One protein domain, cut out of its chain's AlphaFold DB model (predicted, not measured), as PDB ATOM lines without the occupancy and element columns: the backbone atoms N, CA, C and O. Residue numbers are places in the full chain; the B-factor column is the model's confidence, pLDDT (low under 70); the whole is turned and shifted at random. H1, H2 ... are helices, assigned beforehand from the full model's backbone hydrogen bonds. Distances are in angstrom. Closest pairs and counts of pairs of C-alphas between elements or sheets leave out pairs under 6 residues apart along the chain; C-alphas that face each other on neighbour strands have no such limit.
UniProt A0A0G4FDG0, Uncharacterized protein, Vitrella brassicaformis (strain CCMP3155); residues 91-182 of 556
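Overview. This is residues 91 to 182 of the 556 residues of an uncharacterized protein of Vitrella brassicaformis (strain CCMP3155) (UniProt A0A0G4FDG0). Two long helices, H4 and H5, lie side by side as a hairpin; H1 packs along H4, the shorter hairpin of H2 and H3 is set across one end, and residues 91 to 99 stick out. The 92 printed residues, with five named helices and no named strand, are all helix in class and compact, with radius of gyration of the C-alphas 13.7 A and spans 36 by 33 by 19 A.

Along the chain. Find C-alpha 140 at (397.661, 283.025, 381.841); from there H4 runs 22.4 A to residue 155. H5, residues 159 to 173, runs 20.7 A to C-alpha 173 at (388.236, 288.577, 374.033). H1 is residues 105 to 111, H2 114 to 124, H3 130 to 136.

Arrangement. Start at the hub, H4: it touches H5, closest C-alphas Ala 153 and Ser 161, 5.2 A, at a shallow tilt of 24 degrees, opposite ways. Residues 145 to 152 alone touch H1, closest C-alphas Ile 149 and Thr 107, 5.7 A. Every helix has its O i to N i+4 pairs within hydrogen-bond range.

Size, cuts and confidence. The printed part has no cut, and its four links are tight. Residues 91 to 98, 126 to 129 and 176 to 182 have pLDDT under 70.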
ATOM      1  N   LEU A  91     395.677 316.127 356.390       54.78
ATOM      2  CA  LEU A  91     394.557 316.648 357.186       54.78
ATOM      3  C   LEU A  91     393.305 315.755 357.085       54.78
ATOM      4  O   LEU A  91     392.245 316.127 357.588       54.78
ATOM      5  N   TYR A  92     393.388 314.611 356.396       61.09
ATOM      6  CA  TYR A  92     392.300 313.635 356.376       61.09
ATOM      7  C   TYR A  92     392.246 312.866 357.699       61.09
ATOM      8  O   TYR A  92     393.254 312.711 358.378       61.09
ATOM      9  N   TYR A  93     391.056 312.365 358.039       47.84
ATOM     10  CA  TYR A  93     390.758 311.658 359.290       47.84
ATOM     11  C   TYR A  93     391.684 310.453 359.568       47.84
ATOM     12  O   TYR A  93     391.892 310.106 360.725       47.84
ATOM     13  N   ASP A  94     392.291 309.883 358.523       51.59
ATOM     14  CA  ASP A  94     393.211 308.740 358.599       51.59
ATOM     15  C   ASP A  94     394.649 309.081 358.180       51.59
ATOM     16  O   ASP A  94     395.462 308.187 357.929       51.59
ATOM     17  N   ALA A  95     394.982 310.370 358.061       55.94
ATOM     18  CA  ALA A  95     396.372 310.754 357.902       55.94
ATOM     19  C   ALA A  95     397.170 310.235 359.108       55.94
ATOM     20  O   ALA A  95     396.706 310.378 360.245       55.94
ATOM     21  N   PRO A  96     398.357 309.636 358.894       61.34
ATOM     22  CA  PRO A  96     399.201 309.269 360.015       61.34
ATOM     23  C   PRO A  96     399.456 310.537 360.842       61.34
ATOM     24  O   PRO A  96     399.765 311.582 360.258       61.34
ATOM     25  N   PRO A  97     399.282 310.477 362.173       65.44
ATOM     26  CA  PRO A  97     399.494 311.642 363.015       65.44
ATOM     27  C   PRO A  97     400.926 312.147 362.821       65.44
ATOM     28  O   PRO A  97     401.848 311.348 362.634       65.44
ATOM     29  N   GLU A  98     401.119 313.468 362.870       69.38
ATOM     30  CA  GLU A  98     402.436 314.097 362.656       69.38
ATOM     31  C   GLU A  98     403.517 313.515 363.577       69.38
ATOM     32  O   GLU A  98     404.683 313.407 363.202       69.38
ATOM     33  N   TYR A  99     403.107 313.090 364.768       75.81
ATOM     34  CA  TYR A  99     403.907 312.322 365.702       75.81
ATOM     35  C   TYR A  99     403.117 311.086 366.131       75.81
ATOM     36  O   TYR A  99     401.954 311.160 366.521       75.81
ATOM     37  N   THR A 100     403.760 309.923 366.063       75.81
ATOM     38  CA  THR A 100     403.231 308.714 366.698       75.81
ATOM     39  C   THR A 100     403.786 308.679 368.112       75.81
ATOM     40  O   THR A 100     404.992 308.509 368.288       75.81
ATOM     41  N   VAL A 101     402.930 308.900 369.111       79.75
ATOM     42  CA  VAL A 101     403.339 308.745 370.509       79.75
ATOM     43  C   VAL A 101     403.572 307.257 370.750       79.75
ATOM     44  O   VAL A 101     402.720 306.423 370.438       79.75
ATOM     45  N   LEU A 102     404.773 306.923 371.214       86.62
ATOM     46  CA  LEU A 102     405.130 305.554 371.552       86.62
ATOM     47  C   LEU A 102     404.687 305.253 372.990       86.62
ATOM     48  O   LEU A 102     404.682 306.164 373.819       86.62
ATOM     49  N   PRO A 103     404.340 303.992 373.302       91.31
ATOM     50  CA  PRO A 103     404.183 303.554 374.682       91.31
ATOM     51  C   PRO A 103     405.460 303.818 375.484       91.31
ATOM     52  O   PRO A 103     406.551 303.906 374.918       91.31
ATOM     53  N   VAL A 104     405.321 303.868 376.805       93.88
ATOM     54  CA  VAL A 104     406.455 303.937 377.738       93.88
ATOM     55  C   VAL A 104     407.477 302.831 377.438       93.88
ATOM     56  O   VAL A 104     407.085 301.704 377.124       93.88
ATOM     57  N   ASP A 105     408.771 303.112 377.612       95.75
ATOM     58  CA  ASP A 105     409.867 302.144 377.441       95.75
ATOM     59  C   ASP A 105     409.617 300.812 378.182       95.75
ATOM     60  O   ASP A 105     409.736 299.746 377.584       95.75
ATOM     61  N   ASP A 106     409.133 300.845 379.429       96.06
ATOM     62  CA  ASP A 106     408.772 299.638 380.197       96.06
ATOM     63  C   ASP A 106     407.666 298.810 379.516       96.06
ATOM     64  O   ASP A 106     407.645 297.577 379.567       96.06
ATOM     65  N   THR A 107     406.726 299.486 378.847       94.25
ATOM     66  CA  THR A 107     405.694 298.822 378.043       94.25
ATOM     67  C   THR A 107     406.313 298.190 376.801       94.25
ATOM     68  O   THR A 107     405.950 297.070 376.445       94.25
ATOM     69  N   MET A 108     407.270 298.865 376.159       94.81
ATOM     70  CA  MET A 108     408.001 298.328 375.009       94.81
ATOM     71  C   MET A 108     408.821 297.088 375.380       94.81
ATOM     72  O   MET A 108     408.833 296.122 374.617       94.81
ATOM     73  N   ASP A 109     409.431 297.063 376.563       96.56
ATOM     74  CA  ASP A 109     410.147 295.893 377.077       96.56
ATOM     75  C   ASP A 109     409.216 294.689 377.265       96.56
ATOM     76  O   ASP A 109     409.564 293.572 376.878       96.56
ATOM     77  N   ILE A 110     407.995 294.910 377.767       96.88
ATOM     78  CA  ILE A 110     406.974 293.854 377.864       96.88
ATOM     79  C   ILE A 110     406.509 293.407 376.475       96.88
ATOM     80  O   ILE A 110     406.337 292.213 376.241       96.88
ATOM     81  N   LEU A 111     406.315 294.337 375.536       94.69
ATOM     82  CA  LEU A 111     405.926 293.999 374.164       94.69
ATOM     83  C   LEU A 111     407.009 293.188 373.439       94.69
ATOM     84  O   LEU A 111     406.681 292.409 372.545       94.69
ATOM     85  N   ASN A 112     408.276 293.335 373.823       95.69
ATOM     86  CA  ASN A 112     409.399 292.550 373.309       95.69
ATOM     87  C   ASN A 112     409.506 291.143 373.925       95.69
ATOM     88  O   ASN A 112     410.327 290.347 373.462       95.69
ATOM     89  N   ASP A 113     408.683 290.804 374.924       97.31
ATOM     90  CA  ASP A 113     408.606 289.445 375.462       97.31
ATOM     91  C   ASP A 113     408.197 288.442 374.368       97.31
ATOM     92  O   ASP A 113     407.367 288.733 373.502       97.31
ATOM     93  N   ALA A 114     408.767 287.236 374.404       96.06
ATOM     94  CA  ALA A 114     408.544 286.217 373.381       96.06
ATOM     95  C   ALA A 114     407.056 285.866 373.198       96.06
ATOM     96  O   ALA A 114     406.604 285.680 372.067       96.06
ATOM     97  N   LYS A 115     406.286 285.822 374.294       94.31
ATOM     98  CA  LYS A 115     404.846 285.533 374.264       94.31
ATOM     99  C   LYS A 115     404.044 286.690 373.676       94.31
ATOM    100  O   LYS A 115     403.105 286.469 372.913       94.31
ATOM    101  N   MET A 116     404.441 287.924 373.981       95.00
ATOM    102  CA  MET A 116     403.821 289.115 373.398       95.00
ATOM    103  C   MET A 116     404.127 289.238 371.908       95.00
ATOM    104  O   MET A 116     403.231 289.560 371.132       95.00
ATOM    105  N   GLN A 117     405.344 288.908 371.480       94.62
ATOM    106  CA  GLN A 117     405.701 288.863 370.063       94.62
ATOM    107  C   GLN A 117     404.923 287.782 369.301       94.62
ATOM    108  O   GLN A 117     404.519 288.024 368.166       94.62
ATOM    109  N   GLU A 118     404.642 286.629 369.918       93.31
ATOM    110  CA  GLU A 118     403.763 285.602 369.336       93.31
ATOM    111  C   GLU A 118     402.329 286.128 369.151       93.31
ATOM    112  O   GLU A 118     401.743 285.965 368.078       93.31
ATOM    113  N   LEU A 119     401.794 286.840 370.150       91.50
ATOM    114  CA  LEU A 119     400.484 287.492 370.062       91.50
ATOM    115  C   LEU A 119     400.445 288.579 368.980       91.50
ATOM    116  O   LEU A 119     399.501 288.640 368.192       91.50
ATOM    117  N   LEU A 120     401.468 289.430 368.913       90.88
ATOM    118  CA  LEU A 120     401.571 290.488 367.907       90.88
ATOM    119  C   LEU A 120     401.738 289.917 366.495       90.88
ATOM    120  O   LEU A 120     401.143 290.441 365.553       90.88
ATOM    121  N   ALA A 121     402.500 288.831 366.337       89.25
ATOM    122  CA  ALA A 121     402.629 288.118 365.070       89.25
ATOM    123  C   ALA A 121     401.288 287.510 364.639       89.25
ATOM    124  O   ALA A 121     400.890 287.682 363.488       89.25
ATOM    125  N   ALA A 122     400.549 286.896 365.571       88.12
ATOM    126  CA  ALA A 122     399.196 286.421 365.305       88.12
ATOM    127  C   ALA A 122     398.280 287.580 364.878       88.12
ATOM    128  O   ALA A 122     397.575 287.469 363.883       88.12
ATOM    129  N   LEU A 123     398.336 288.736 365.541       84.31
ATOM    130  CA  LEU A 123     397.533 289.902 365.148       84.31
ATOM    131  C   LEU A 123     397.912 290.488 363.782       84.31
ATOM    132  O   LEU A 123     397.077 291.121 363.135       84.31
ATOM    133  N   ARG A 124     399.154 290.287 363.336       83.56
ATOM    134  CA  ARG A 124     399.649 290.784 362.049       83.56
ATOM    135  C   ARG A 124     399.181 289.945 360.861       83.56
ATOM    136  O   ARG A 124     399.134 290.477 359.755       83.56
ATOM    137  N   ASP A 125     398.823 288.680 361.081       79.75
ATOM    138  CA  ASP A 125     398.382 287.760 360.033       79.75
ATOM    139  C   ASP A 125     396.842 287.725 359.917       79.75
ATOM    140  O   ASP A 125     396.174 286.996 360.655       79.75
ATOM    141  N   PRO A 126     396.230 288.438 358.947       62.09
ATOM    142  CA  PRO A 126     394.773 288.599 358.867       62.09
ATOM    143  C   PRO A 126     394.011 287.319 358.484       62.09
ATOM    144  O   PRO A 126     392.796 287.255 358.642       62.09
ATOM    145  N   LYS A 127     394.692 286.299 357.944       61.56
ATOM    146  CA  LYS A 127     394.055 285.084 357.392       61.56
ATOM    147  C   LYS A 127     394.353 283.799 358.172       61.56
ATOM    148  O   LYS A 127     393.741 282.776 357.884       61.56
ATOM    149  N   GLY A 128     395.289 283.825 359.125       55.84
ATOM    150  CA  GLY A 128     395.793 282.622 359.807       55.84
ATOM    151  C   GLY A 128     395.650 282.619 361.331       55.84
ATOM    152  O   GLY A 128     395.978 281.618 361.968       55.84
ATOM    153  N   SER A 129     395.173 283.711 361.930       61.47
ATOM    154  CA  SER A 129     395.406 283.987 363.349       61.47
ATOM    155  C   SER A 129     394.338 283.514 364.320       61.47
ATOM    156  O   SER A 129     394.649 283.393 365.498       61.47
ATOM    157  N   SER A 130     393.126 283.173 363.869       72.06
ATOM    158  CA  SER A 130     392.039 282.779 364.782       72.06
ATOM    159  C   SER A 130     392.447 281.604 365.688       72.06
ATOM    160  O   SER A 130     392.352 281.696 366.906       72.06
ATOM    161  N   SER A 131     393.067 280.554 365.133       80.62
ATOM    162  CA  SER A 131     393.516 279.402 365.938       80.62
ATOM    163  C   SER A 131     394.701 279.692 366.875       80.62
ATOM    164  O   SER A 131     394.865 279.007 367.884       80.62
ATOM    165  N   ALA A 132     395.541 280.682 366.557       84.88
ATOM    166  CA  ALA A 132     396.657 281.100 367.408       84.88
ATOM    167  C   ALA A 132     396.168 282.026 368.532       84.88
ATOM    168  O   ALA A 132     396.537 281.839 369.688       84.88
ATOM    169  N   LEU A 133     395.265 282.955 368.211       86.94
ATOM    170  CA  LEU A 133     394.611 283.845 369.168       86.94
ATOM    171  C   LEU A 133     393.740 283.068 370.154       86.94
ATOM    172  O   LEU A 133     393.774 283.369 371.339       86.94
ATOM    173  N   GLU A 134     393.038 282.019 369.717       87.62
ATOM    174  CA  GLU A 134     392.294 281.140 370.630       87.62
ATOM    175  C   GLU A 134     393.200 280.408 371.627       87.62
ATOM    176  O   GLU A 134     392.818 280.227 372.784       87.62
ATOM    177  N   ARG A 135     394.405 280.000 371.205       90.50
ATOM    178  CA  ARG A 135     395.389 279.380 372.108       90.50
ATOM    179  C   ARG A 135     395.932 280.394 373.112       90.50
ATOM    180  O   ARG A 135     396.037 280.071 374.290       90.50
ATOM    181  N   LEU A 136     396.249 281.601 372.647       90.88
ATOM    182  CA  LEU A 136     396.826 282.667 373.469       90.88
ATOM    183  C   LEU A 136     395.802 283.327 374.403       90.88
ATOM    184  O   LEU A 136     396.173 283.754 375.488       90.88
ATOM    185  N   ALA A 137     394.514 283.348 374.046       89.00
ATOM    186  CA  ALA A 137     393.440 283.867 374.901       89.00
ATOM    187  C   ALA A 137     393.224 283.040 376.180       89.00
ATOM    188  O   ALA A 137     392.648 283.533 377.144       89.00
ATOM    189  N   GLY A 138     393.680 281.783 376.202       88.75
ATOM    190  CA  GLY A 138     393.696 280.946 377.404       88.75
ATOM    191  C   GLY A 138     395.024 280.964 378.166       88.75
ATOM    192  O   GLY A 138     395.124 280.303 379.200       88.75
ATOM    193  N   ASP A 139     396.047 281.663 377.663       95.12
ATOM    194  CA  ASP A 139     397.378 281.667 378.264       95.12
ATOM    195  C   ASP A 139     397.444 282.690 379.409       95.12
ATOM    196  O   ASP A 139     397.407 283.906 379.204       95.12
ATOM    197  N   SER A 140     397.564 282.188 380.642       95.56
ATOM    198  CA  SER A 140     397.661 283.025 381.841       95.56
ATOM    199  C   SER A 140     398.878 283.948 381.831       95.56
ATOM    200  O   SER A 140     398.852 284.995 382.479       95.56
ATOM    201  N   GLU A 141     399.949 283.572 381.122       96.06
ATOM    202  CA  GLU A 141     401.143 284.411 381.011       96.06
ATOM    203  C   GLU A 141     400.832 285.677 380.211       96.06
ATOM    204  O   GLU A 141     401.144 286.774 380.673       96.06
ATOM    205  N   VAL A 142     400.129 285.549 379.083       95.56
ATOM    206  CA  VAL A 142     399.740 286.676 378.222       95.56
ATOM    207  C   VAL A 142     398.818 287.645 378.965       95.56
ATOM    208  O   VAL A 142     399.078 288.848 378.980       95.56
ATOM    209  N   GLU A 143     397.797 287.136 379.660       95.81
ATOM    210  CA  GLU A 143     396.910 287.962 380.495       95.81
ATOM    211  C   GLU A 143     397.679 288.688 381.609       95.81
ATOM    212  O   GLU A 143     397.428 289.863 381.888       95.81
ATOM    213  N   SER A 144     398.672 288.026 382.216       97.31
ATOM    214  CA  SER A 144     399.515 288.657 383.234       97.31
ATOM    215  C   SER A 144     400.381 289.784 382.665       97.31
ATOM    216  O   SER A 144     400.564 290.806 383.328       97.31
ATOM    217  N   LEU A 145     400.893 289.632 381.439       97.69
ATOM    218  CA  LEU A 145     401.690 290.656 380.764       97.69
ATOM    219  C   LEU A 145     400.820 291.850 380.366       97.69
ATOM    220  O   LEU A 145     401.220 292.985 380.612       97.69
ATOM    221  N   ILE A 146     399.605 291.619 379.862       96.88
ATOM    222  CA  ILE A 146     398.646 292.698 379.584       96.88
ATOM    223  C   ILE A 146     398.285 293.441 380.876       96.88
ATOM    224  O   ILE A 146     398.305 294.670 380.896       96.88
ATOM    225  N   GLY A 147     398.042 292.721 381.976       97.44
ATOM    226  CA  GLY A 147     397.805 293.332 383.287       97.44
ATOM    227  C   GLY A 147     398.976 294.194 383.780       97.44
ATOM    228  O   GLY A 147     398.751 295.255 384.359       97.44
ATOM    229  N   LYS A 148     400.227 293.797 383.499       97.81
ATOM    230  CA  LYS A 148     401.407 294.629 383.795       97.81
ATOM    231  C   LYS A 148     401.428 295.911 382.964       97.81
ATOM    232  O   LYS A 148     401.713 296.970 383.517       97.81
ATOM    233  N   ILE A 149     401.093 295.837 381.673       97.38
ATOM    234  CA  ILE A 149     401.001 297.028 380.813       97.38
ATOM    235  C   ILE A 149     399.955 298.004 381.365       97.38
ATOM    236  O   ILE A 149     400.206 299.205 381.397       97.38
ATOM    237  N   GLU A 150     398.818 297.508 381.854       97.12
ATOM    238  CA  GLU A 150     397.799 298.361 382.480       97.12
ATOM    239  C   GLU A 150     398.291 299.012 383.762       97.12
ATOM    240  O   GLU A 150     398.098 300.211 383.935       97.12
ATOM    241  N   SER A 151     398.990 298.263 384.620       97.81
ATOM    242  CA  SER A 151     399.572 298.849 385.829       97.81
ATOM    243  C   SER A 151     400.609 299.931 385.513       97.81
ATOM    244  O   SER A 151     400.613 300.962 386.176       97.81
ATOM    245  N   ILE A 152     401.427 299.750 384.467       97.06
ATOM    246  CA  ILE A 152     402.394 300.765 384.013       97.06
ATOM    247  C   ILE A 152     401.663 301.987 383.458       97.06
ATOM    248  O   ILE A 152     402.042 303.118 383.748       97.06
ATOM    249  N   ALA A 153     400.605 301.768 382.676       95.88
ATOM    250  CA  ALA A 153     399.806 302.847 382.115       95.88
ATOM    251  C   ALA A 153     399.121 303.684 383.206       95.88
ATOM    252  O   ALA A 153     399.083 304.906 383.088       95.88
ATOM    253  N   GLU A 154     398.615 303.046 384.266       96.62
ATOM    254  CA  GLU A 154     398.022 303.725 385.424       96.62
ATOM    255  C   GLU A 154     399.070 304.433 386.293       96.62
ATOM    256  O   GLU A 154     398.832 305.553 386.741       96.62
ATOM    257  N   GLU A 155     400.232 303.815 386.526       97.38
ATOM    258  CA  GLU A 155     401.300 304.395 387.352       97.38
ATOM    259  C   GLU A 155     401.944 305.619 386.691       97.38
ATOM    260  O   GLU A 155     402.266 306.595 387.372       97.38
ATOM    261  N   GLN A 156     402.112 305.580 385.368       95.38
ATOM    262  CA  GLN A 156     402.773 306.639 384.601       95.38
ATOM    263  C   GLN A 156     401.802 307.582 383.876       95.38
ATOM    264  O   GLN A 156     402.255 308.474 383.161       95.38
ATOM    265  N   ASP A 157     400.491 307.391 384.049       93.88
ATOM    266  CA  ASP A 157     399.426 308.160 383.388       93.88
ATOM    267  C   ASP A 157     399.599 308.234 381.851       93.88
ATOM    268  O   ASP A 157     399.437 309.279 381.219       93.88
ATOM    269  N   CYS A 158     399.977 307.106 381.228       92.12
ATOM    270  CA  CYS A 158     400.247 307.013 379.789       92.12
ATOM    271  C   CYS A 158     399.063 306.403 379.025       92.12
ATOM    272  O   CYS A 158     398.769 305.204 379.108       92.12
ATOM    273  N   LEU A 159     398.402 307.234 378.215       88.56
ATOM    274  CA  LEU A 159     397.221 306.857 377.436       88.56
ATOM    275  C   LEU A 159     397.534 305.827 376.343       88.56
ATOM    276  O   LEU A 159     396.700 304.970 376.047       88.56
ATOM    277  N   GLU A 160     398.724 305.880 375.751       88.94
ATOM    278  CA  GLU A 160     399.163 304.987 374.681       88.94
ATOM    279  C   GLU A 160     399.371 303.566 375.197       88.94
ATOM    280  O   GLU A 160     398.860 302.616 374.601       88.94
ATOM    281  N   SER A 161     400.042 303.410 376.341       92.12
ATOM    282  CA  SER A 161     400.185 302.112 377.007       92.12
ATOM    283  C   SER A 161     398.817 301.538 377.402       92.12
ATOM    284  O   SER A 161     398.550 300.357 377.157       92.12
ATOM    285  N   ALA A 162     397.896 302.374 377.902       90.25
ATOM    286  CA  ALA A 162     396.519 301.958 378.192       90.25
ATOM    287  C   ALA A 162     395.755 301.527 376.924       90.25
ATOM    288  O   ALA A 162     394.999 300.549 376.941       90.25
ATOM    289  N   ALA A 163     395.947 302.236 375.810       86.75
ATOM    290  CA  ALA A 163     395.327 301.914 374.529       86.75
ATOM    291  C   ALA A 163     395.851 300.588 373.959       86.75
ATOM    292  O   ALA A 163     395.057 299.782 373.462       86.75
ATOM    293  N   VAL A 164     397.159 300.330 374.074       91.31
ATOM    294  CA  VAL A 164     397.778 299.056 373.686       91.31
ATOM    295  C   VAL A 164     397.182 297.905 374.492       91.31
ATOM    296  O   VAL A 164     396.691 296.947 373.891       91.31
ATOM    297  N   ALA A 165     397.134 298.011 375.824       93.62
ATOM    298  CA  ALA A 165     396.544 296.974 376.672       93.62
ATOM    299  C   ALA A 165     395.077 296.693 376.318       93.62
ATOM    300  O   ALA A 165     394.688 295.537 376.128       93.62
ATOM    301  N   ARG A 166     394.272 297.748 376.135       88.94
ATOM    302  CA  ARG A 166     392.863 297.619 375.738       88.94
ATOM    303  C   ARG A 166     392.715 296.900 374.400       88.94
ATOM    304  O   ARG A 166     391.866 296.020 374.275       88.94
ATOM    305  N   ARG A 167     393.542 297.249 373.409       87.12
ATOM    306  CA  ARG A 167     393.495 296.637 372.074       87.12
ATOM    307  C   ARG A 167     393.882 295.162 372.112       87.12
ATOM    308  O   ARG A 167     393.218 294.353 371.468       87.12
ATOM    309  N   LEU A 168     394.896 294.803 372.898       91.38
ATOM    310  CA  LEU A 168     395.293 293.411 373.116       91.38
ATOM    311  C   LEU A 168     394.179 292.619 373.817       91.38
ATOM    312  O   LEU A 168     393.828 291.532 373.367       91.38
ATOM    313  N   ARG A 169     393.531 293.193 374.839       92.25
ATOM    314  CA  ARG A 169     392.361 292.576 375.492       92.25
ATOM    315  C   ARG A 169     391.190 292.362 374.549       92.25
ATOM    316  O   ARG A 169     390.573 291.299 374.580       92.25
ATOM    317  N   MET A 170     390.872 293.354 373.721       85.75
ATOM    318  CA  MET A 170     389.812 293.228 372.719       85.75
ATOM    319  C   MET A 170     390.141 292.125 371.713       85.75
ATOM    320  O   MET A 170     389.269 291.324 371.382       85.75
ATOM    321  N   ALA A 171     391.398 292.032 371.279       86.38
ATOM    322  CA  ALA A 171     391.860 290.971 370.393       86.38
ATOM    323  C   ALA A 171     391.711 289.569 370.996       86.38
ATOM    324  O   ALA A 171     391.215 288.667 370.322       86.38
ATOM    325  N   LEU A 172     392.071 289.396 372.270       88.75
ATOM    326  CA  LEU A 172     391.918 288.115 372.965       88.75
ATOM    327  C   LEU A 172     390.448 287.780 373.248       88.75
ATOM    328  O   LEU A 172     390.013 286.658 373.000       88.75
ATOM    329  N   SER A 173     389.658 288.762 373.694       88.12
ATOM    330  CA  SER A 173     388.236 288.577 374.033       88.12
ATOM    331  C   SER A 173     387.385 288.236 372.814       88.12
ATOM    332  O   SER A 173     386.459 287.432 372.901       88.12
ATOM    333  N   SER A 174     387.709 288.839 371.671       81.25
ATOM    334  CA  SER A 174     387.040 288.572 370.398       81.25
ATOM    335  C   SER A 174     387.582 287.344 369.674       81.25
ATOM    336  O   SER A 174     387.063 287.004 368.619       81.25
ATOM    337  N   LYS A 175     388.631 286.689 370.197       80.44
ATOM    338  CA  LYS A 175     389.321 285.564 369.540       80.44
ATOM    339  C   LYS A 175     389.770 285.869 368.101       80.44
ATOM    340  O   LYS A 175     389.887 284.969 367.270       80.44
ATOM    341  N   GLY A 176     390.008 287.144 367.798       64.56
ATOM    342  CA  GLY A 176     390.317 287.609 366.446       64.56
ATOM    343  C   GLY A 176     389.124 287.711 365.490       64.56
ATOM    344  O   GLY A 176     389.347 288.039 364.330       64.56
ATOM    345  N   GLU A 177     387.888 287.472 365.943       65.06
ATOM    346  CA  GLU A 177     386.658 287.706 365.165       65.06
ATOM    347  C   GLU A 177     386.191 289.167 365.218       65.06
ATOM    348  O   GLU A 177     385.242 289.530 364.527       65.06
ATOM    349  N   ALA A 178     386.822 290.031 366.027       60.53
ATOM    350  CA  ALA A 178     386.534 291.458 365.959       60.53
ATOM    351  C   ALA A 178     387.100 292.012 364.652       60.53
ATOM    352  O   ALA A 178     388.254 292.435 364.580       60.53
ATOM    353  N   ASP A 179     386.235 292.033 363.650       57.19
ATOM    354  CA  ASP A 179     386.366 292.733 362.380       57.19
ATOM    355  C   ASP A 179     387.038 294.121 362.532       57.19
ATOM    356  O   ASP A 179     387.893 294.511 361.740       57.19
ATOM    357  N   GLU A 180     386.779 294.825 363.638       57.69
ATOM    358  CA  GLU A 180     387.383 296.116 364.007       57.69
ATOM    359  C   GLU A 180     388.926 296.138 364.086       57.69
ATOM    360  O   GLU A 180     389.535 297.215 364.040       57.69
ATOM    361  N   LEU A 181     389.578 294.978 364.227       55.38
ATOM    362  CA  LEU A 181     391.035 294.869 364.342       55.38
ATOM    363  C   LEU A 181     391.746 294.865 362.988       55.38
ATOM    364  O   LEU A 181     392.930 295.218 362.952       55.38
ATOM    365  N   GLN A 182     391.055 294.520 361.895       59.41
ATOM    366  CA  GLN A 182     391.653 294.500 360.563       59.41
ATOM    367  C   GLN A 182     391.523 295.870 359.879       59.41
ATOM    368  O   GLN A 182     390.412 296.357 359.672       59.41
TER     369      GLN A 182